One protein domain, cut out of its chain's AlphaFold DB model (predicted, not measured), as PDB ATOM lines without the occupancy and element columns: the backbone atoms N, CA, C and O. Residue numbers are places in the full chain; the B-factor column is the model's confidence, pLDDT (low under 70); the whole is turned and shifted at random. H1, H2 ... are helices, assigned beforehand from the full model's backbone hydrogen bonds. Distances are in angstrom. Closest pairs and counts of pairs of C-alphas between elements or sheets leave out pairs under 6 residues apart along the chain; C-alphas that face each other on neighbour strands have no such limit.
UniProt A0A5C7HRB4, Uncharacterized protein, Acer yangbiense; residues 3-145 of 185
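Overview. This is residues 3 to 145 of the 185 residues of an uncharacterized protein of Acer yangbiense (UniProt A0A5C7HRB4). A helical hairpin, H1 and H2, sits beside H3, which packs on residues 101 to 111 of H6; residues 120 to 145 of this long helix stick out as an arm. The 143 printed residues, all helix in class, have six named helices, H1 to H6, and no named strand. The whole is only just loose, close to extended: radius of gyration of the C-alphas 21.7 A, spans 77, 49 and 27 A.

Along the chain. H1, residues 3 to 20, begins at C-alpha 3 (117.308, 163.041, 138.855) and measures 26.6 A. H2, residues 31 to 47, measures 24.0 A; H3, residues 60 to 76, 24.1 A. H4, residues 82 to 85, and H5, residues 88 to 92, precede H6, residues 99 to 145, 69.0 A, ending at (161.967, 186.589, 146.406).

Arrangement. Residues 5 to 13 of H1 touch H2, closest C-alphas Arg 6 and Ile 42, 6.0 A, at a shallow tilt of 31 degrees, opposite ways. H2 is near H3 and H4, H5 near H6. H3 touches H6, closest C-alphas Ile 69 and Val 108, 6.8 A, at a steep tilt of 38 degrees, opposite ways. Every O i to N i+4 pair is within hydrogen-bond range in H2 and H3, 11 of 14 in H1, 41 of 43 in H6, 0 of 1 in H5, with 1 of 2 O i to N i+3 pairs.

Size, cuts and confidence. The C-alphas farthest apart, Gly 25 and Asp 145, are 79.4 A apart. The printed part has no cut; the H2 to H3 link is long. Residues 22 to 24, 76 to 98, 123 to 130 and 140 to 145 have pLDDT under 70.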
ATOM      1  N   LEU A   3     118.672 162.860 139.383       83.69
ATOM      2  CA  LEU A   3     117.308 163.041 138.855       83.69
ATOM      3  C   LEU A   3     117.280 163.288 137.343       83.69
ATOM      4  O   LEU A   3     116.385 162.780 136.672       83.69
ATOM      5  N   SER A   4     118.252 164.036 136.817       86.12
ATOM      6  CA  SER A   4     118.415 164.263 135.377       86.12
ATOM      7  C   SER A   4     118.675 162.950 134.646       86.12
ATOM      8  O   SER A   4     117.932 162.616 133.735       86.12
ATOM      9  N   ILE A   5     119.617 162.140 135.137       84.31
ATOM     10  CA  ILE A   5     119.955 160.830 134.558       84.31
ATOM     11  C   ILE A   5     118.731 159.915 134.481       84.31
ATOM     12  O   ILE A   5     118.424 159.384 133.416       84.31
ATOM     13  N   ARG A   6     117.989 159.764 135.587       84.94
ATOM     14  CA  ARG A   6     116.777 158.927 135.599       84.94
ATOM     15  C   ARG A   6     115.717 159.444 134.632       84.94
ATOM     16  O   ARG A   6     115.097 158.649 133.932       84.94
ATOM     17  N   ARG A   7     115.517 160.763 134.583       88.69
ATOM     18  CA  ARG A   7     114.557 161.402 133.674       88.69
ATOM     19  C   ARG A   7     114.936 161.167 132.214       88.69
ATOM     20  O   ARG A   7     114.064 160.804 131.431       88.69
ATOM     21  N   ASP A   8     116.201 161.358 131.865       87.06
ATOM     22  CA  ASP A   8     116.700 161.197 130.500       87.06
ATOM     23  C   ASP A   8     116.554 159.749 130.033       87.06
ATOM     24  O   ASP A   8     116.064 159.497 128.935       87.06
ATOM     25  N   GLU A   9     116.891 158.791 130.892       86.06
ATOM     26  CA  GLU A   9     116.793 157.372 130.553       86.06
ATOM     27  C   GLU A   9     115.329 156.909 130.466       86.06
ATOM     28  O   GLU A   9     114.950 156.215 129.525       86.06
ATOM     29  N   THR A  10     114.460 157.390 131.364       88.25
ATOM     30  CA  THR A  10     113.013 157.093 131.323       88.25
ATOM     31  C   THR A  10     112.351 157.643 130.059       88.25
ATOM     32  O   THR A  10     111.460 156.996 129.515       88.25
ATOM     33  N   LYS A  11     112.780 158.811 129.560       90.06
ATOM     34  CA  LYS A  11     112.256 159.405 128.315       90.06
ATOM     35  C   LYS A  11     112.632 158.611 127.063       90.06
ATOM     36  O   LYS A  11     111.860 158.586 126.110       90.06
ATOM     37  N   ARG A  12     113.774 157.923 127.064       84.44
ATOM     38  CA  ARG A  12     114.242 157.147 125.904       84.44
ATOM     39  C   ARG A  12     113.390 155.915 125.622       84.44
ATOM     40  O   ARG A  12     113.248 155.527 124.467       84.44
ATOM     41  N   LEU A  13     112.811 155.299 126.650       86.12
ATOM     42  CA  LEU A  13     111.983 154.102 126.486       86.12
ATOM     43  C   LEU A  13     110.742 154.355 125.599       86.12
ATOM     44  O   LEU A  13     110.584 153.632 124.612       86.12
ATOM     45  N   PRO A  14     109.886 155.366 125.856       86.25
ATOM     46  CA  PRO A  14     108.761 155.672 124.976       86.25
ATOM     47  C   PRO A  14     109.202 156.160 123.589       86.25
ATOM     48  O   PRO A  14     108.522 155.861 122.613       86.25
ATOM     49  N   GLU A  15     110.351 156.833 123.458       87.25
ATOM     50  CA  GLU A  15     110.919 157.176 122.144       87.25
ATOM     51  C   GLU A  15     111.313 155.921 121.344       87.25
ATOM     52  O   GLU A  15     110.986 155.816 120.160       87.25
ATOM     53  N   LYS A  16     111.961 154.939 121.989       83.75
ATOM     54  CA  LYS A  16     112.323 153.640 121.390       83.75
ATOM     55  C   LYS A  16     111.067 152.880 120.950       83.75
ATOM     56  O   LYS A  16     111.023 152.381 119.827       83.75
ATOM     57  N   LEU A  17     110.026 152.870 121.788       85.12
ATOM     58  CA  LEU A  17     108.724 152.274 121.467       85.12
ATOM     59  C   LEU A  17     108.043 152.971 120.283       85.12
ATOM     60  O   LEU A  17     107.626 152.307 119.334       85.12
ATOM     61  N   SER A  18     107.974 154.302 120.306       84.25
ATOM     62  CA  SER A  18     107.379 155.103 119.232       84.25
ATOM     63  C   SER A  18     108.062 154.833 117.894       84.25
ATOM     64  O   SER A  18     107.382 154.531 116.916       84.25
ATOM     65  N   ARG A  19     109.402 154.829 117.864       81.56
ATOM     66  CA  ARG A  19     110.172 154.511 116.655       81.56
ATOM     67  C   ARG A  19     109.873 153.106 116.142       81.56
ATOM     68  O   ARG A  19     109.621 152.956 114.949       81.56
ATOM     69  N   SER A  20     109.822 152.104 117.024       75.12
ATOM     70  CA  SER A  20     109.487 150.722 116.640       75.12
ATOM     71  C   SER A  20     108.047 150.547 116.140       75.12
ATOM     72  O   SER A  20     107.774 149.655 115.347       75.12
ATOM     73  N   SER A  21     107.134 151.435 116.546       75.25
ATOM     74  CA  SER A  21     105.727 151.436 116.131       75.25
ATOM     75  C   SER A  21     105.473 152.169 114.803       75.25
ATOM     76  O   SER A  21     104.347 152.131 114.301       75.25
ATOM     77  N   SER A  22     106.480 152.831 114.218       67.62
ATOM     78  CA  SER A  22     106.329 153.704 113.034       67.62
ATOM     79  C   SER A  22     105.864 152.982 111.759       67.62
ATOM     80  O   SER A  22     105.553 153.633 110.769       67.62
ATOM     81  N   GLN A  23     105.786 151.647 111.771       67.06
ATOM     82  CA  GLN A  23     105.280 150.823 110.665       67.06
ATOM     83  C   GLN A  23     103.749 150.656 110.644       67.06
ATOM     84  O   GLN A  23     103.240 149.804 109.924       67.06
ATOM     85  N   GLY A  24     103.005 151.485 111.386       62.38
ATOM     86  CA  GLY A  24     101.548 151.575 111.260       62.38
ATOM     87  C   GLY A  24     100.823 150.325 111.761       62.38
ATOM     88  O   GLY A  24     100.147 149.646 110.996       62.38
ATOM     89  N   GLY A  25     100.953 150.014 113.052       75.62
ATOM     90  CA  GLY A  25     100.225 148.908 113.674       75.62
ATOM     91  C   GLY A  25     100.632 148.638 115.121       75.62
ATOM     92  O   GLY A  25     101.533 149.280 115.661       75.62
ATOM     93  N   PHE A  26      99.965 147.667 115.750       76.88
ATOM     94  CA  PHE A  26     100.370 147.151 117.057       76.88
ATOM     95  C   PHE A  26     101.661 146.340 116.921       76.88
ATOM     96  O   PHE A  26     101.713 145.363 116.175       76.88
ATOM     97  N   PHE A  27     102.690 146.726 117.674       80.62
ATOM     98  CA  PHE A  27     103.973 146.034 117.709       80.62
ATOM     99  C   PHE A  27     104.126 145.265 119.026       80.62
ATOM    100  O   PHE A  27     103.919 145.812 120.111       80.62
ATOM    101  N   LYS A  28     104.475 143.977 118.942       84.38
ATOM    102  CA  LYS A  28     104.742 143.153 120.124       84.38
ATOM    103  C   LYS A  28     106.117 143.513 120.682       84.38
ATOM    104  O   LYS A  28     107.116 143.375 119.986       84.38
ATOM    105  N   VAL A  29     106.165 143.899 121.955       83.62
ATOM    106  CA  VAL A  29     107.409 144.231 122.665       83.62
ATOM    107  C   VAL A  29     107.619 143.321 123.866       83.62
ATOM    108  O   VAL A  29     106.667 142.925 124.539       83.62
ATOM    109  N   GLU A  30     108.877 143.005 124.159       86.69
ATOM    110  CA  GLU A  30     109.248 142.288 125.377       86.69
ATOM    111  C   GLU A  30     109.551 143.291 126.498       86.69
ATOM    112  O   GLU A  30     110.689 143.714 126.704       86.69
ATOM    113  N   LEU A  31     108.509 143.682 127.240       84.12
ATOM    114  CA  LEU A  31     108.618 144.680 128.314       84.12
ATOM    115  C   LEU A  31     109.658 144.305 129.377       84.12
ATOM    116  O   LEU A  31     110.351 145.183 129.882       84.12
ATOM    117  N   LYS A  32     109.802 143.011 129.689       78.62
ATOM    118  CA  LYS A  32     110.795 142.521 130.657       78.62
ATOM    119  C   LYS A  32     112.212 142.937 130.257       78.62
ATOM    120  O   LYS A  32     112.944 143.479 131.083       78.62
ATOM    121  N   THR A  33     112.570 142.727 128.994       79.94
ATOM    122  CA  THR A  33     113.879 143.094 128.446       79.94
ATOM    123  C   THR A  33     114.057 144.609 128.450       79.94
ATOM    124  O   THR A  33     115.062 145.098 128.955       79.94
ATOM    125  N   MET A  34     113.046 145.372 128.021       83.06
ATOM    126  CA  MET A  34     113.136 146.839 127.977       83.06
ATOM    127  C   MET A  34     113.275 147.485 129.363       83.06
ATOM    128  O   MET A  34     114.068 148.410 129.532       83.06
ATOM    129  N   PHE A  35     112.541 147.006 130.372       82.56
ATOM    130  CA  PHE A  35     112.688 147.505 131.744       82.56
ATOM    131  C   PHE A  35     114.017 147.092 132.375       82.56
ATOM    132  O   PHE A  35     114.591 147.864 133.144       82.56
ATOM    133  N   SER A  36     114.523 145.907 132.029       76.62
ATOM    134  CA  SER A  36     115.848 145.461 132.457       76.62
ATOM    135  C   SER A  36     116.931 146.378 131.878       76.62
ATOM    136  O   SER A  36     117.700 146.958 132.638       76.62
ATOM    137  N   GLU A  37     116.921 146.614 130.559       81.25
ATOM    138  CA  GLU A  37     117.822 147.566 129.882       81.25
ATOM    139  C   GLU A  37     117.763 148.963 130.513       81.25
ATOM    140  O   GLU A  37     118.801 149.533 130.848       81.25
ATOM    141  N   LEU A  38     116.554 149.496 130.737       84.69
ATOM    142  CA  LEU A  38     116.353 150.800 131.375       84.69
ATOM    143  C   LEU A  38     117.005 150.855 132.763       84.69
ATOM    144  O   LEU A  38     117.714 151.809 133.084       84.69
ATOM    145  N   THR A  39     116.768 149.833 133.585       81.44
ATOM    146  CA  THR A  39     117.283 149.773 134.957       81.44
ATOM    147  C   THR A  39     118.808 149.721 134.957       81.44
ATOM    148  O   THR A  39     119.443 150.488 135.683       81.44
ATOM    149  N   PHE A  40     119.416 148.900 134.096       79.94
ATOM    150  CA  PHE A  40     120.875 148.812 133.995       79.94
ATOM    151  C   PHE A  40     121.508 150.077 133.431       79.94
ATOM    152  O   PHE A  40     122.525 150.518 133.959       79.94
ATOM    153  N   ASN A  41     120.893 150.713 132.433       83.19
ATOM    154  CA  ASN A  41     121.378 151.990 131.914       83.19
ATOM    155  C   ASN A  41     121.356 153.083 132.980       83.19
ATOM    156  O   ASN A  41     122.320 153.837 133.105       83.19
ATOM    157  N   ILE A  42     120.282 153.154 133.775       84.44
ATOM    158  CA  ILE A  42     120.198 154.081 134.904       84.44
ATOM    159  C   ILE A  42     121.314 153.780 135.909       84.44
ATOM    160  O   ILE A  42     122.064 154.688 136.261       84.44
ATOM    161  N   MET A  43     121.453 152.529 136.356       81.12
ATOM    162  CA  MET A  43     122.460 152.151 137.355       81.12
ATOM    163  C   MET A  43     123.878 152.435 136.870       81.12
ATOM    164  O   MET A  43     124.631 153.109 137.565       81.12
ATOM    165  N   MET A  44     124.225 152.023 135.655       80.19
ATOM    166  CA  MET A  44     125.577 152.206 135.136       80.19
ATOM    167  C   MET A  44     125.917 153.659 134.846       80.19
ATOM    168  O   MET A  44     127.028 154.096 135.138       80.19
ATOM    169  N   ARG A  45     124.951 154.468 134.411       84.12
ATOM    170  CA  ARG A  45     125.181 155.905 134.258       84.12
ATOM    171  C   ARG A  45     125.323 156.633 135.596       84.12
ATOM    172  O   ARG A  45     125.983 157.664 135.651       84.12
ATOM    173  N   MET A  46     124.715 156.118 136.665       82.12
ATOM    174  CA  MET A  46     124.877 156.667 138.017       82.12
ATOM    175  C   MET A  46     126.174 156.203 138.696       82.12
ATOM    176  O   MET A  46     126.778 156.999 139.406       82.12
ATOM    177  N   VAL A  47     126.579 154.942 138.502       76.50
ATOM    178  CA  VAL A  47     127.711 154.312 139.209       76.50
ATOM    179  C   VAL A  47     129.015 154.407 138.414       76.50
ATOM    180  O   VAL A  47     130.029 154.822 138.961       76.50
ATOM    181  N   ALA A  48     128.991 154.050 137.128       74.94
ATOM    182  CA  ALA A  48     130.160 154.061 136.243       74.94
ATOM    183  C   ALA A  48     130.317 155.385 135.478       74.94
ATOM    184  O   ALA A  48     131.396 155.706 134.992       74.94
ATOM    185  N   GLY A  49     129.214 156.120 135.293       78.75
ATOM    186  CA  GLY A  49     129.154 157.233 134.342       78.75
ATOM    187  C   GLY A  49     129.169 156.788 132.872       78.75
ATOM    188  O   GLY A  49     129.254 157.642 131.997       78.75
ATOM    189  N   LYS A  50     129.059 155.479 132.602       80.00
ATOM    190  CA  LYS A  50     129.192 154.855 131.275       80.00
ATOM    191  C   LYS A  50     127.865 154.312 130.737       80.00
ATOM    192  O   LYS A  50     126.911 154.083 131.489       80.00
ATOM    193  N   TRP A  51     127.823 154.064 129.428       79.38
ATOM    194  CA  TRP A  51     126.705 153.425 128.726       79.38
ATOM    195  C   TRP A  51     127.086 152.008 128.280       79.38
ATOM    196  O   TRP A  51     128.149 151.829 127.703       79.38
ATOM    197  N   TYR A  52     126.204 151.018 128.492       74.62
ATOM    198  CA  TYR A  52     126.478 149.614 128.125       74.62
ATOM    199  C   TYR A  52     125.384 148.918 127.284       74.62
ATOM    200  O   TYR A  52     125.629 147.849 126.726       74.62
ATOM    201  N   TYR A  53     124.183 149.498 127.143       70.19
ATOM    202  CA  TYR A  53     123.118 148.989 126.250       70.19
ATOM    203  C   TYR A  53     122.749 149.972 125.125       70.19
ATOM    204  O   TYR A  53     121.625 149.965 124.624       70.19
ATOM    205  N   ARG A  54     123.669 150.864 124.750       76.19
ATOM    206  CA  ARG A  54     123.485 151.767 123.607       76.19
ATOM    207  C   ARG A  54     124.148 151.175 122.360       76.19
ATOM    208  O   ARG A  54     125.006 150.314 122.489       76.19
ATOM    209  N   ASP A  55     123.754 151.631 121.177       70.12
ATOM    210  CA  ASP A  55     124.399 151.199 119.928       70.12
ATOM    211  C   ASP A  55     125.786 151.852 119.739       70.12
ATOM    212  O   ASP A  55     126.605 151.366 118.969       70.12
ATOM    213  N   ASP A  56     126.057 152.947 120.458       70.12
ATOM    214  CA  ASP A  56     127.287 153.745 120.433       70.12
ATOM    215  C   ASP A  56     128.003 153.730 121.796       70.12
ATOM    216  O   ASP A  56     128.229 154.772 122.412       70.12
ATOM    217  N   VAL A  57     128.310 152.540 122.316       77.31
ATOM    218  CA  VAL A  57     129.100 152.418 123.553       77.31
ATOM    219  C   VAL A  57     130.575 152.731 123.305       77.31
ATOM    220  O   VAL A  57     131.128 152.395 122.262       77.31
ATOM    221  N   GLU A  58     131.210 153.373 124.285       75.69
ATOM    222  CA  GLU A  58     132.629 153.755 124.224       75.69
ATOM    223  C   GLU A  58     133.555 152.531 124.265       75.69
ATOM    224  O   GLU A  58     134.556 152.493 123.554       75.69
ATOM    225  N   ASP A  59     133.189 151.519 125.057       82.75
ATOM    226  CA  ASP A  59     133.894 150.242 125.167       82.75
ATOM    227  C   ASP A  59     132.902 149.082 124.979       82.75
ATOM    228  O   ASP A  59     132.170 148.677 125.889       82.75
ATOM    229  N   GLU A  60     132.858 148.559 123.755       85.31
ATOM    230  CA  GLU A  60     131.975 147.453 123.382       85.31
ATOM    231  C   GLU A  60     132.417 146.112 123.992       85.31
ATOM    232  O   GLU A  60     131.576 145.244 124.245       85.31
ATOM    233  N   GLU A  61     133.704 145.929 124.301       85.62
ATOM    234  CA  GLU A  61     134.180 144.716 124.972       85.62
ATOM    235  C   GLU A  61     133.700 144.681 126.426       85.62
ATOM    236  O   GLU A  61     133.142 143.674 126.885       85.62
ATOM    237  N   GLU A  62     133.848 145.792 127.145       84.44
ATOM    238  CA  GLU A  62     133.339 145.973 128.502       84.44
ATOM    239  C   GLU A  62     131.810 145.870 128.543       84.44
ATOM    240  O   GLU A  62     131.268 145.133 129.374       84.44
ATOM    241  N   ALA A  63     131.113 146.494 127.587       85.25
ATOM    242  CA  ALA A  63     129.665 146.371 127.442       85.25
ATOM    243  C   ALA A  63     129.219 144.935 127.178       85.25
ATOM    244  O   ALA A  63     128.279 144.447 127.807       85.25
ATOM    245  N   SER A  64     129.912 144.213 126.301       87.12
ATOM    246  CA  SER A  64     129.626 142.808 126.023       87.12
ATOM    247  C   SER A  64     129.829 141.930 127.261       87.12
ATOM    248  O   SER A  64     128.972 141.093 127.569       87.12
ATOM    249  N   ARG A  65     130.914 142.142 128.021       86.44
ATOM    250  CA  ARG A  65     131.159 141.448 129.300       86.44
ATOM    251  C   ARG A  65     130.047 141.722 130.307       86.44
ATOM    252  O   ARG A  65     129.494 140.769 130.861       86.44
ATOM    253  N   PHE A  66     129.664 142.986 130.476       84.62
ATOM    254  CA  PHE A  66     128.582 143.379 131.372       84.62
ATOM    255  C   PHE A  66     127.248 142.731 130.979       84.62
ATOM    256  O   PHE A  66     126.605 142.082 131.803       84.62
ATOM    257  N   ARG A  67     126.859 142.806 129.700       85.25
ATOM    258  CA  ARG A  67     125.615 142.200 129.193       85.25
ATOM    259  C   ARG A  67     125.570 140.687 129.423       85.25
ATOM    260  O   ARG A  67     124.508 140.160 129.757       85.25
ATOM    261  N   LYS A  68     126.704 139.985 129.289       87.62
ATOM    262  CA  LYS A  68     126.811 138.543 129.595       87.62
ATOM    263  C   LYS A  68     126.604 138.262 131.081       87.62
ATOM    264  O   LYS A  68     125.770 137.426 131.414       87.62
ATOM    265  N   ILE A  69     127.310 138.988 131.953       84.50
ATOM    266  CA  ILE A  69     127.166 138.874 133.414       84.50
ATOM    267  C   ILE A  69     125.709 139.114 133.822       84.50
ATOM    268  O   ILE A  69     125.134 138.312 134.553       84.50
ATOM    269  N   MET A  70     125.077 140.162 133.289       79.12
ATOM    270  CA  MET A  70     123.690 140.486 133.614       79.12
ATOM    271  C   MET A  70     122.698 139.439 133.119       79.12
ATOM    272  O   MET A  70     121.774 139.078 133.844       79.12
ATOM    273  N   LYS A  71     122.886 138.925 131.900       81.50
ATOM    274  CA  LYS A  71     122.039 137.861 131.352       81.50
ATOM    275  C   LYS A  71     122.098 136.603 132.219       81.50
ATOM    276  O   LYS A  71     121.058 136.012 132.502       81.50
ATOM    277  N   GLU A  72     123.295 136.225 132.655       79.38
ATOM    278  CA  GLU A  72     123.500 135.099 133.565       79.38
ATOM    279  C   GLU A  72     122.871 135.382 134.937       79.38
ATOM    280  O   GLU A  72     122.069 134.577 135.408       79.38
ATOM    281  N   ALA A  73     123.104 136.557 135.529       74.25
ATOM    282  CA  ALA A  73     122.523 136.949 136.816       74.25
ATOM    283  C   ALA A  73     120.985 136.926 136.813       74.25
ATOM    284  O   ALA A  73     120.380 136.396 137.741       74.25
ATOM    285  N   ILE A  74     120.347 137.416 135.743       71.88
ATOM    286  CA  ILE A  74     118.886 137.338 135.553       71.88
ATOM    287  C   ILE A  74     118.416 135.879 135.434       71.88
ATOM    288  O   ILE A  74     117.313 135.552 135.871       71.88
ATOM    289  N   SER A  75     119.217 135.006 134.817       73.31
ATOM    290  CA  SER A  75     118.859 133.596 134.621       73.31
ATOM    291  C   SER A  75     118.968 132.763 135.903       73.31
ATOM    292  O   SER A  75     118.108 131.916 136.133       73.31
ATOM    293  N   TYR A  76     119.965 133.038 136.754       67.44
ATOM    294  CA  TYR A  76     120.135 132.382 138.058       67.44
ATOM    295  C   TYR A  76     119.241 132.990 139.144       67.44
ATOM    296  O   TYR A  76     118.832 132.301 140.076       67.44
ATOM    297  N   GLY A  77     118.906 134.274 139.015       56.62
ATOM    298  CA  GLY A  77     118.035 135.012 139.917       56.62
ATOM    299  C   GLY A  77     116.787 135.511 139.203       56.62
ATOM    300  O   GLY A  77     116.673 136.698 138.903       56.62
ATOM    301  N   VAL A  78     115.790 134.642 139.019       46.00
ATOM    302  CA  VAL A  78     114.393 135.097 138.917       46.00
ATOM    303  C   VAL A  78     113.978 135.583 140.308       46.00
ATOM    304  O   VAL A  78     113.254 134.903 141.029       46.00
ATOM    305  N   VAL A  79     114.495 136.737 140.731       44.75
ATOM    306  CA  VAL A  79     114.023 137.402 141.942       44.75
ATOM    307  C   VAL A  79     112.865 138.302 141.538       44.75
ATOM    308  O   VAL A  79     112.924 139.043 140.558       44.75
ATOM    309  N   SER A  80     111.759 138.153 142.248       46.94
ATOM    310  CA  SER A  80     110.429 138.650 141.907       46.94
ATOM    311  C   SER A  80     110.306 140.184 141.885       46.94
ATOM    312  O   SER A  80     109.217 140.692 141.623       46.94
ATOM    313  N   ASN A  81     111.389 140.924 142.149       47.84
ATOM    314  CA  ASN A  81     111.390 142.372 142.288       47.84
ATOM    315  C   ASN A  81     112.672 143.024 141.707       47.84
ATOM    316  O   ASN A  81     113.784 142.650 142.079       47.84
ATOM    317  N   PRO A  82     112.542 144.063 140.858       46.59
ATOM    318  CA  PRO A  82     113.641 144.910 140.388       46.59
ATOM    319  C   PRO A  82     114.560 145.481 141.489       46.59
ATOM    320  O   PRO A  82     115.725 145.771 141.230       46.59
ATOM    321  N   GLY A  83     114.056 145.639 142.720       48.50
ATOM    322  CA  GLY A  83     114.846 146.084 143.877       48.50
ATOM    323  C   GLY A  83     115.957 145.112 144.291       48.50
ATOM    324  O   GLY A  83     116.980 145.546 144.817       48.50
ATOM    325  N   ASP A  84     115.810 143.827 143.963       53.12
ATOM    326  CA  ASP A  84     116.787 142.790 144.298       53.12
ATOM    327  C   ASP A  84     117.969 142.737 143.311       53.12
ATOM    328  O   ASP A  84     118.954 142.042 143.544       53.12
ATOM    329  N   PHE A  85     117.936 143.531 142.231       52.81
ATOM    330  CA  PHE A  85     119.081 143.700 141.324       52.81
ATOM    331  C   PHE A  85     120.177 144.596 141.903       52.81
ATOM    332  O   PHE A  85     121.338 144.457 141.532       52.81
ATOM    333  N   LEU A  86     119.837 145.479 142.844       54.19
ATOM    334  CA  LEU A  86     120.836 146.168 143.670       54.19
ATOM    335  C   LEU A  86     121.422 145.225 144.740       54.19
ATOM    336  O   LEU A  86     122.477 145.503 145.301       54.19
ATOM    337  N   LEU A  87     120.756 144.087 144.970       49.97
ATOM    338  CA  LEU A  87     121.116 143.004 145.881       49.97
ATOM    339  C   LEU A  87     121.767 141.814 145.145       49.97
ATOM    340  O   LEU A  87     121.673 140.683 145.615       49.97
ATOM    341  N   ILE A  88     122.511 142.032 144.050       50.19
ATOM    342  CA  ILE A  88     123.460 141.010 143.543       50.19
ATOM    343  C   ILE A  88     124.451 140.591 144.663       50.19
ATOM    344  O   ILE A  88     124.963 139.477 144.664       50.19
ATOM    345  N   LEU A  89     124.625 141.431 145.693       51.47
ATOM    346  CA  LEU A  89     125.355 141.122 146.929       51.47
ATOM    347  C   LEU A  89     124.592 140.226 147.932       51.47
ATOM    348  O   LEU A  89     125.220 139.623 148.797       51.47
ATOM    349  N   ASN A  90     123.267 140.086 147.831       51.03
ATOM    350  CA  ASN A  90     122.464 139.240 148.729       51.03
ATOM    351  C   ASN A  90     122.516 137.751 148.363       51.03
ATOM    352  O   ASN A  90     121.852 136.931 148.989       51.03
ATOM    353  N   TRP A  91     123.306 137.363 147.358       53.84
ATOM    354  CA  TRP A  91     123.613 135.949 147.164       53.84
ATOM    355  C   TRP A  91     124.348 135.378 148.386       53.84
ATOM    356  O   TRP A  91     124.186 134.199 148.661       53.84
ATOM    357  N   ILE A  92     125.065 136.219 149.147       49.34
ATOM    358  CA  ILE A  92     125.875 135.852 150.321       49.34
ATOM    359  C   ILE A  92     125.043 135.280 151.485       49.34
ATOM    360  O   ILE A  92     125.555 134.433 152.219       49.34
ATOM    361  N   ASP A  93     123.766 135.647 151.633       46.34
ATOM    362  CA  ASP A  93     122.935 135.151 152.737       46.34
ATOM    363  C   ASP A  93     122.238 133.819 152.390       46.34
ATOM    364  O   ASP A  93     121.064 133.743 152.022       46.34
ATOM    365  N   GLY A  94     122.991 132.727 152.564       51.09
ATOM    366  CA  GLY A  94     122.453 131.501 153.168       51.09
ATOM    367  C   GLY A  94     121.741 130.475 152.276       51.09
ATOM    368  O   GLY A  94     120.791 129.848 152.747       51.09
ATOM    369  N   ARG A  95     122.177 130.235 151.029       49.22
ATOM    370  CA  ARG A  95     121.717 129.071 150.232       49.22
ATOM    371  C   ARG A  95     122.869 128.272 149.625       49.22
ATOM    372  O   ARG A  95     123.925 128.830 149.352       49.22
ATOM    373  N   ASP A  96     122.639 126.974 149.404       55.03
ATOM    374  CA  ASP A  96     123.563 126.068 148.710       55.03
ATOM    375  C   ASP A  96     123.921 126.638 147.331       55.03
ATOM    376  O   ASP A  96     123.114 126.638 146.397       55.03
ATOM    377  N   PHE A  97     125.131 127.176 147.212       62.19
ATOM    378  CA  PHE A  97     125.617 127.742 145.964       62.19
ATOM    379  C   PHE A  97     125.978 126.626 144.990       62.19
ATOM    380  O   PHE A  97     126.871 125.820 145.258       62.19
ATOM    381  N   THR A  98     125.342 126.612 143.821       69.94
ATOM    382  CA  THR A  98     125.852 125.809 142.710       69.94
ATOM    383  C   THR A  98     127.175 126.415 142.218       69.94
ATOM    384  O   THR A  98     127.409 127.624 142.339       69.94
ATOM    385  N   ASN A  99     128.071 125.589 141.668       77.12
ATOM    386  CA  ASN A  99     129.390 126.031 141.191       77.12
ATOM    387  C   ASN A  99     129.294 127.176 140.161       77.12
ATOM    388  O   ASN A  99     130.191 128.014 140.058       77.12
ATOM    389  N   GLU A 100     128.188 127.240 139.423       76.94
ATOM    390  CA  GLU A 100     127.878 128.281 138.451       76.94
ATOM    391  C   GLU A 100     127.638 129.647 139.104       76.94
ATOM    392  O   GLU A 100     128.146 130.651 138.609       76.94
ATOM    393  N   VAL A 101     126.934 129.703 140.242       75.06
ATOM    394  CA  VAL A 101     126.701 130.962 140.972       75.06
ATOM    395  C   VAL A 101     128.004 131.477 141.584       75.06
ATOM    396  O   VAL A 101     128.272 132.677 141.545       75.06
ATOM    397  N   VAL A 102     128.863 130.578 142.078       78.06
ATOM    398  CA  VAL A 102     130.207 130.943 142.563       78.06
ATOM    399  C   VAL A 102     131.056 131.527 141.431       78.06
ATOM    400  O   VAL A 102     131.718 132.547 141.614       78.06
ATOM    401  N   SER A 103     131.026 130.904 140.250       83.62
ATOM    402  CA  SER A 103     131.721 131.400 139.056       83.62
ATOM    403  C   SER A 103     131.210 132.777 138.620       83.62
ATOM    404  O   SER A 103     132.001 133.683 138.346       83.62
ATOM    405  N   LEU A 104     129.889 132.970 138.617       82.75
ATOM    406  CA  LEU A 104     129.282 134.255 138.284       82.75
ATOM    407  C   LEU A 104     129.649 135.341 139.300       82.75
ATOM    408  O   LEU A 104     129.989 136.448 138.895       82.75
ATOM    409  N   SER A 105     129.638 135.015 140.594       77.19
ATOM    410  CA  SER A 105     130.041 135.934 141.664       77.19
ATOM    411  C   SER A 105     131.471 136.445 141.461       77.19
ATOM    412  O   SER A 105     131.697 137.650 141.496       77.19
ATOM    413  N   LYS A 106     132.419 135.560 141.118       84.94
ATOM    414  CA  LYS A 106     133.803 135.960 140.796       84.94
ATOM    415  C   LYS A 106     133.877 136.921 139.610       84.94
ATOM    416  O   LYS A 106     134.558 137.932 139.684       84.94
ATOM    417  N   ARG A 107     133.136 136.645 138.532       87.62
ATOM    418  CA  ARG A 107     133.096 137.528 137.351       87.62
ATOM    419  C   ARG A 107     132.474 138.893 137.654       87.62
ATOM    420  O   ARG A 107     132.891 139.888 137.069       87.62
ATOM    421  N   VAL A 108     131.463 138.940 138.525       83.00
ATOM    422  CA  VAL A 108     130.870 140.198 139.007       83.00
ATOM    423  C   VAL A 108     131.891 140.974 139.837       83.00
ATOM    424  O   VAL A 108     132.061 142.167 139.605       83.00
ATOM    425  N   ASP A 109     132.582 140.303 140.760       83.38
ATOM    426  CA  ASP A 109     133.607 140.905 141.620       83.38
ATOM    427  C   ASP A 109     134.753 141.507 140.794       83.38
ATOM    428  O   ASP A 109     135.047 142.692 140.923       83.38
ATOM    429  N   GLU A 110     135.306 140.745 139.845       89.88
ATOM    430  CA  GLU A 110     136.342 141.215 138.915       89.88
ATOM    431  C   GLU A 110     135.888 142.437 138.101       89.88
ATOM    432  O   GLU A 110     136.642 143.399 137.930       89.88
ATOM    433  N   PHE A 111     134.643 142.427 137.613       86.25
ATOM    434  CA  PHE A 111     134.082 143.543 136.853       86.25
ATOM    435  C   PHE A 111     133.955 144.814 137.709       86.25
ATOM    436  O   PHE A 111     134.381 145.890 137.287       86.25
ATOM    437  N   LEU A 112     133.405 144.698 138.922       84.50
ATOM    438  CA  LEU A 112     133.244 145.831 139.838       84.50
ATOM    439  C   LEU A 112     134.592 146.354 140.342       84.50
ATOM    440  O   LEU A 112     134.766 147.567 140.469       84.50
ATOM    441  N   GLN A 113     135.558 145.466 140.579       87.06
ATOM    442  CA  GLN A 113     136.917 145.845 140.945       87.06
ATOM    443  C   GLN A 113     137.567 146.687 139.838       87.06
ATOM    444  O   GLN A 113     138.111 147.752 140.126       87.06
ATOM    445  N   GLY A 114     137.402 146.292 138.570       87.19
ATOM    446  CA  GLY A 114     137.855 147.088 137.425       87.19
ATOM    447  C   GLY A 114     137.268 148.506 137.405       87.19
ATOM    448  O   GLY A 114     137.993 149.475 137.179       87.19
ATOM    449  N   MET A 115     135.980 148.656 137.732       84.31
ATOM    450  CA  MET A 115     135.341 149.976 137.837       84.31
ATOM    451  C   MET A 115     135.918 150.826 138.980       84.31
ATOM    452  O   MET A 115     136.100 152.036 138.828       84.31
ATOM    453  N   ILE A 116     136.194 150.210 140.135       86.25
ATOM    454  CA  ILE A 116     136.812 150.893 141.283       86.25
ATOM    455  C   ILE A 116     138.202 151.400 140.903       86.25
ATOM    456  O   ILE A 116     138.548 152.542 141.220       86.25
ATOM    457  N   ASP A 117     138.987 150.570 140.223       88.69
ATOM    458  CA  ASP A 117     140.350 150.910 139.831       88.69
ATOM    459  C   ASP A 117     140.366 152.040 138.795       88.69
ATOM    460  O   ASP A 117     141.115 153.006 138.957       88.69
ATOM    461  N   GLU A 118     139.459 152.027 137.817       83.94
ATOM    462  CA  GLU A 118     139.293 153.142 136.879       83.94
ATOM    463  C   GLU A 118     138.913 154.450 137.590       83.94
ATOM    464  O   GLU A 118     139.472 155.514 137.306       83.94
ATOM    465  N   HIS A 119     137.987 154.391 138.551       81.56
ATOM    466  CA  HIS A 119     137.601 155.570 139.322       81.56
ATOM    467  C   HIS A 119     138.765 156.102 140.178       81.56
ATOM    468  O   HIS A 119     138.901 157.314 140.370       81.56
ATOM    469  N   ARG A 120     139.627 155.219 140.697       82.81
ATOM    470  CA  ARG A 120     140.838 155.612 141.436       82.81
ATOM    471  C   ARG A 120     141.848 156.310 140.531       82.81
ATOM    472  O   ARG A 120     142.358 157.351 140.934       82.81
ATOM    473  N   ILE A 121     142.082 155.796 139.325       79.00
ATOM    474  CA  ILE A 121     143.011 156.395 138.352       79.00
ATOM    475  C   ILE A 121     142.554 157.809 137.971       79.00
ATOM    476  O   ILE A 121     143.317 158.759 138.128       79.00
ATOM    477  N   LYS A 122     141.271 157.986 137.623       70.12
ATOM    478  CA  LYS A 122     140.710 159.310 137.278       70.12
ATOM    479  C   LYS A 122     140.877 160.348 138.393       70.12
ATOM    480  O   LYS A 122     141.013 161.534 138.120       70.12
ATOM    481  N   LYS A 123     140.870 159.922 139.660       61.69
ATOM    482  CA  LYS A 123     141.103 160.817 140.803       61.69
ATOM    483  C   LYS A 123     142.577 161.223 140.943       61.69
ATOM    484  O   LYS A 123     142.845 162.324 141.415       61.69
ATOM    485  N   VAL A 124     143.510 160.348 140.571       60.69
ATOM    486  CA  VAL A 124     144.956 160.611 140.638       60.69
ATOM    487  C   VAL A 124     145.384 161.581 139.536       60.69
ATOM    488  O   VAL A 124     146.097 162.534 139.839       60.69
ATOM    489  N   ASP A 125     144.876 161.426 138.310       58.66
ATOM    490  CA  ASP A 125     145.206 162.324 137.189       58.66
ATOM    491  C   ASP A 125     144.743 163.771 137.443       58.66
ATOM    492  O   ASP A 125     145.480 164.721 137.194       58.66
ATOM    493  N   LEU A 126     143.568 163.952 138.058       56.38
ATOM    494  CA  LEU A 126     143.079 165.274 138.485       56.38
ATOM    495  C   LEU A 126     143.924 165.899 139.612       56.38
ATOM    496  O   LEU A 126     143.939 167.119 139.768       56.38
ATOM    497  N   GLY A 127     144.606 165.078 140.417       57.31
ATOM    498  CA  GLY A 127     145.531 165.536 141.456       57.31
ATOM    499  C   GLY A 127     146.913 165.904 140.911       57.31
ATOM    500  O   GLY A 127     147.558 166.792 141.464       57.31
ATOM    501  N   GLY A 128     147.344 165.263 139.819       60.84
ATOM    502  CA  GLY A 128     148.604 165.556 139.130       60.84
ATOM    503  C   GLY A 128     148.631 166.959 138.525       60.84
ATOM    504  O   GLY A 128     149.555 167.717 138.801       60.84
ATOM    505  N   ASP A 129     147.575 167.352 137.808       63.62
ATOM    506  CA  ASP A 129     147.458 168.700 137.226       63.62
ATOM    507  C   ASP A 129     147.423 169.807 138.298       63.62
ATOM    508  O   ASP A 129     147.982 170.893 138.114       63.62
ATOM    509  N   ALA A 130     146.795 169.532 139.446       64.94
ATOM    510  CA  ALA A 130     146.774 170.455 140.579       64.94
ATOM    511  C   ALA A 130     148.157 170.584 141.240       64.94
ATOM    512  O   ALA A 130     148.591 171.697 141.544       64.94
ATOM    513  N   ALA A 131     148.874 169.468 141.408       71.06
ATOM    514  CA  ALA A 131     150.229 169.455 141.952       71.06
ATOM    515  C   ALA A 131     151.237 170.153 141.019       71.06
ATOM    516  O   ALA A 131     152.112 170.875 141.496       71.06
ATOM    517  N   ASP A 132     151.085 170.013 139.699       72.81
ATOM    518  CA  ASP A 132     151.913 170.707 138.704       72.81
ATOM    519  C   ASP A 132     151.659 172.223 138.701       72.81
ATOM    520  O   ASP A 132     152.599 173.021 138.591       72.81
ATOM    521  N   PHE A 133     150.404 172.649 138.883       70.56
ATOM    522  CA  PHE A 133     150.072 174.065 139.048       70.56
ATOM    523  C   PHE A 133     150.647 174.637 140.351       70.56
ATOM    524  O   PHE A 133     151.250 175.712 140.322       70.56
ATOM    525  N   GLU A 134     150.536 173.917 141.471       74.56
ATOM    526  CA  GLU A 134     151.128 174.324 142.754       74.56
ATOM    527  C   GLU A 134     152.659 174.379 142.695       74.56
ATOM    528  O   GLU A 134     153.256 175.360 143.142       74.56
ATOM    529  N   ALA A 135     153.313 173.395 142.070       75.94
ATOM    530  CA  ALA A 135     154.762 173.397 141.871       75.94
ATOM    531  C   ALA A 135     155.213 174.586 141.005       75.94
ATOM    532  O   ALA A 135     156.232 175.229 141.288       75.94
ATOM    533  N   ARG A 136     154.439 174.932 139.969       71.81
ATOM    534  CA  ARG A 136     154.707 176.090 139.106       71.81
ATOM    535  C   ARG A 136     154.443 177.420 139.818       71.81
ATOM    536  O   ARG A 136     155.222 178.358 139.629       71.81
ATOM    537  N   ALA A 137     153.413 177.498 140.657       76.06
ATOM    538  CA  ALA A 137     153.107 178.665 141.484       76.06
ATOM    539  C   ALA A 137     154.192 178.907 142.546       76.06
ATOM    540  O   ALA A 137     154.705 180.022 142.648       76.06
ATOM    541  N   ALA A 138     154.627 177.854 143.247       75.31
ATOM    542  CA  ALA A 138     155.699 177.913 144.242       75.31
ATOM    543  C   ALA A 138     157.042 178.356 143.632       75.31
ATOM    544  O   ALA A 138     157.778 179.163 144.213       75.31
ATOM    545  N   LYS A 139     157.350 177.889 142.414       75.31
ATOM    546  CA  LYS A 139     158.539 178.316 141.659       75.31
ATOM    547  C   LYS A 139     158.451 179.780 141.210       75.31
ATOM    548  O   LYS A 139     159.470 180.465 141.174       75.31
ATOM    549  N   GLY A 140     157.246 180.267 140.906       66.25
ATOM    550  CA  GLY A 140     156.978 181.675 140.604       66.25
ATOM    551  C   GLY A 140     157.222 182.594 141.802       66.25
ATOM    552  O   GLY A 140     157.902 183.607 141.657       66.25
ATOM    553  N   THR A 141     156.758 182.215 142.997       63.84
ATOM    554  CA  THR A 141     156.994 182.979 144.237       63.84
ATOM    555  C   THR A 141     158.468 183.020 144.640       63.84
ATOM    556  O   THR A 141     158.963 184.080 145.010       63.84
ATOM    557  N   ALA A 142     159.213 181.921 144.472       66.56
ATOM    558  CA  ALA A 142     160.657 181.897 144.737       66.56
ATOM    559  C   ALA A 142     161.469 182.792 143.768       66.56
ATOM    560  O   ALA A 142     162.508 183.348 144.128       66.56
ATOM    561  N   LEU A 143     160.986 182.971 142.532       58.84
ATOM    562  CA  LEU A 143     161.587 183.874 141.539       58.84
ATOM    563  C   LEU A 143     161.336 185.365 141.828       58.84
ATOM    564  O   LEU A 143     162.050 186.214 141.293       58.84
ATOM    565  N   LEU A 144     160.320 185.689 142.632       60.03
ATOM    566  CA  LEU A 144     160.058 187.056 143.092       60.03
ATOM    567  C   LEU A 144     160.905 187.399 144.323       60.03
ATOM    568  O   LEU A 144     161.413 188.511 144.413       60.03
ATOM    569  N   ASP A 145     161.139 186.425 145.203       61.16
ATOM    570  CA  ASP A 145     161.967 186.589 146.406       61.16
ATOM    571  C   ASP A 145     163.452 186.832 146.061       61.16
ATOM    572  O   ASP A 145     164.128 187.670 146.649       61.16
TER     573      ASP A 145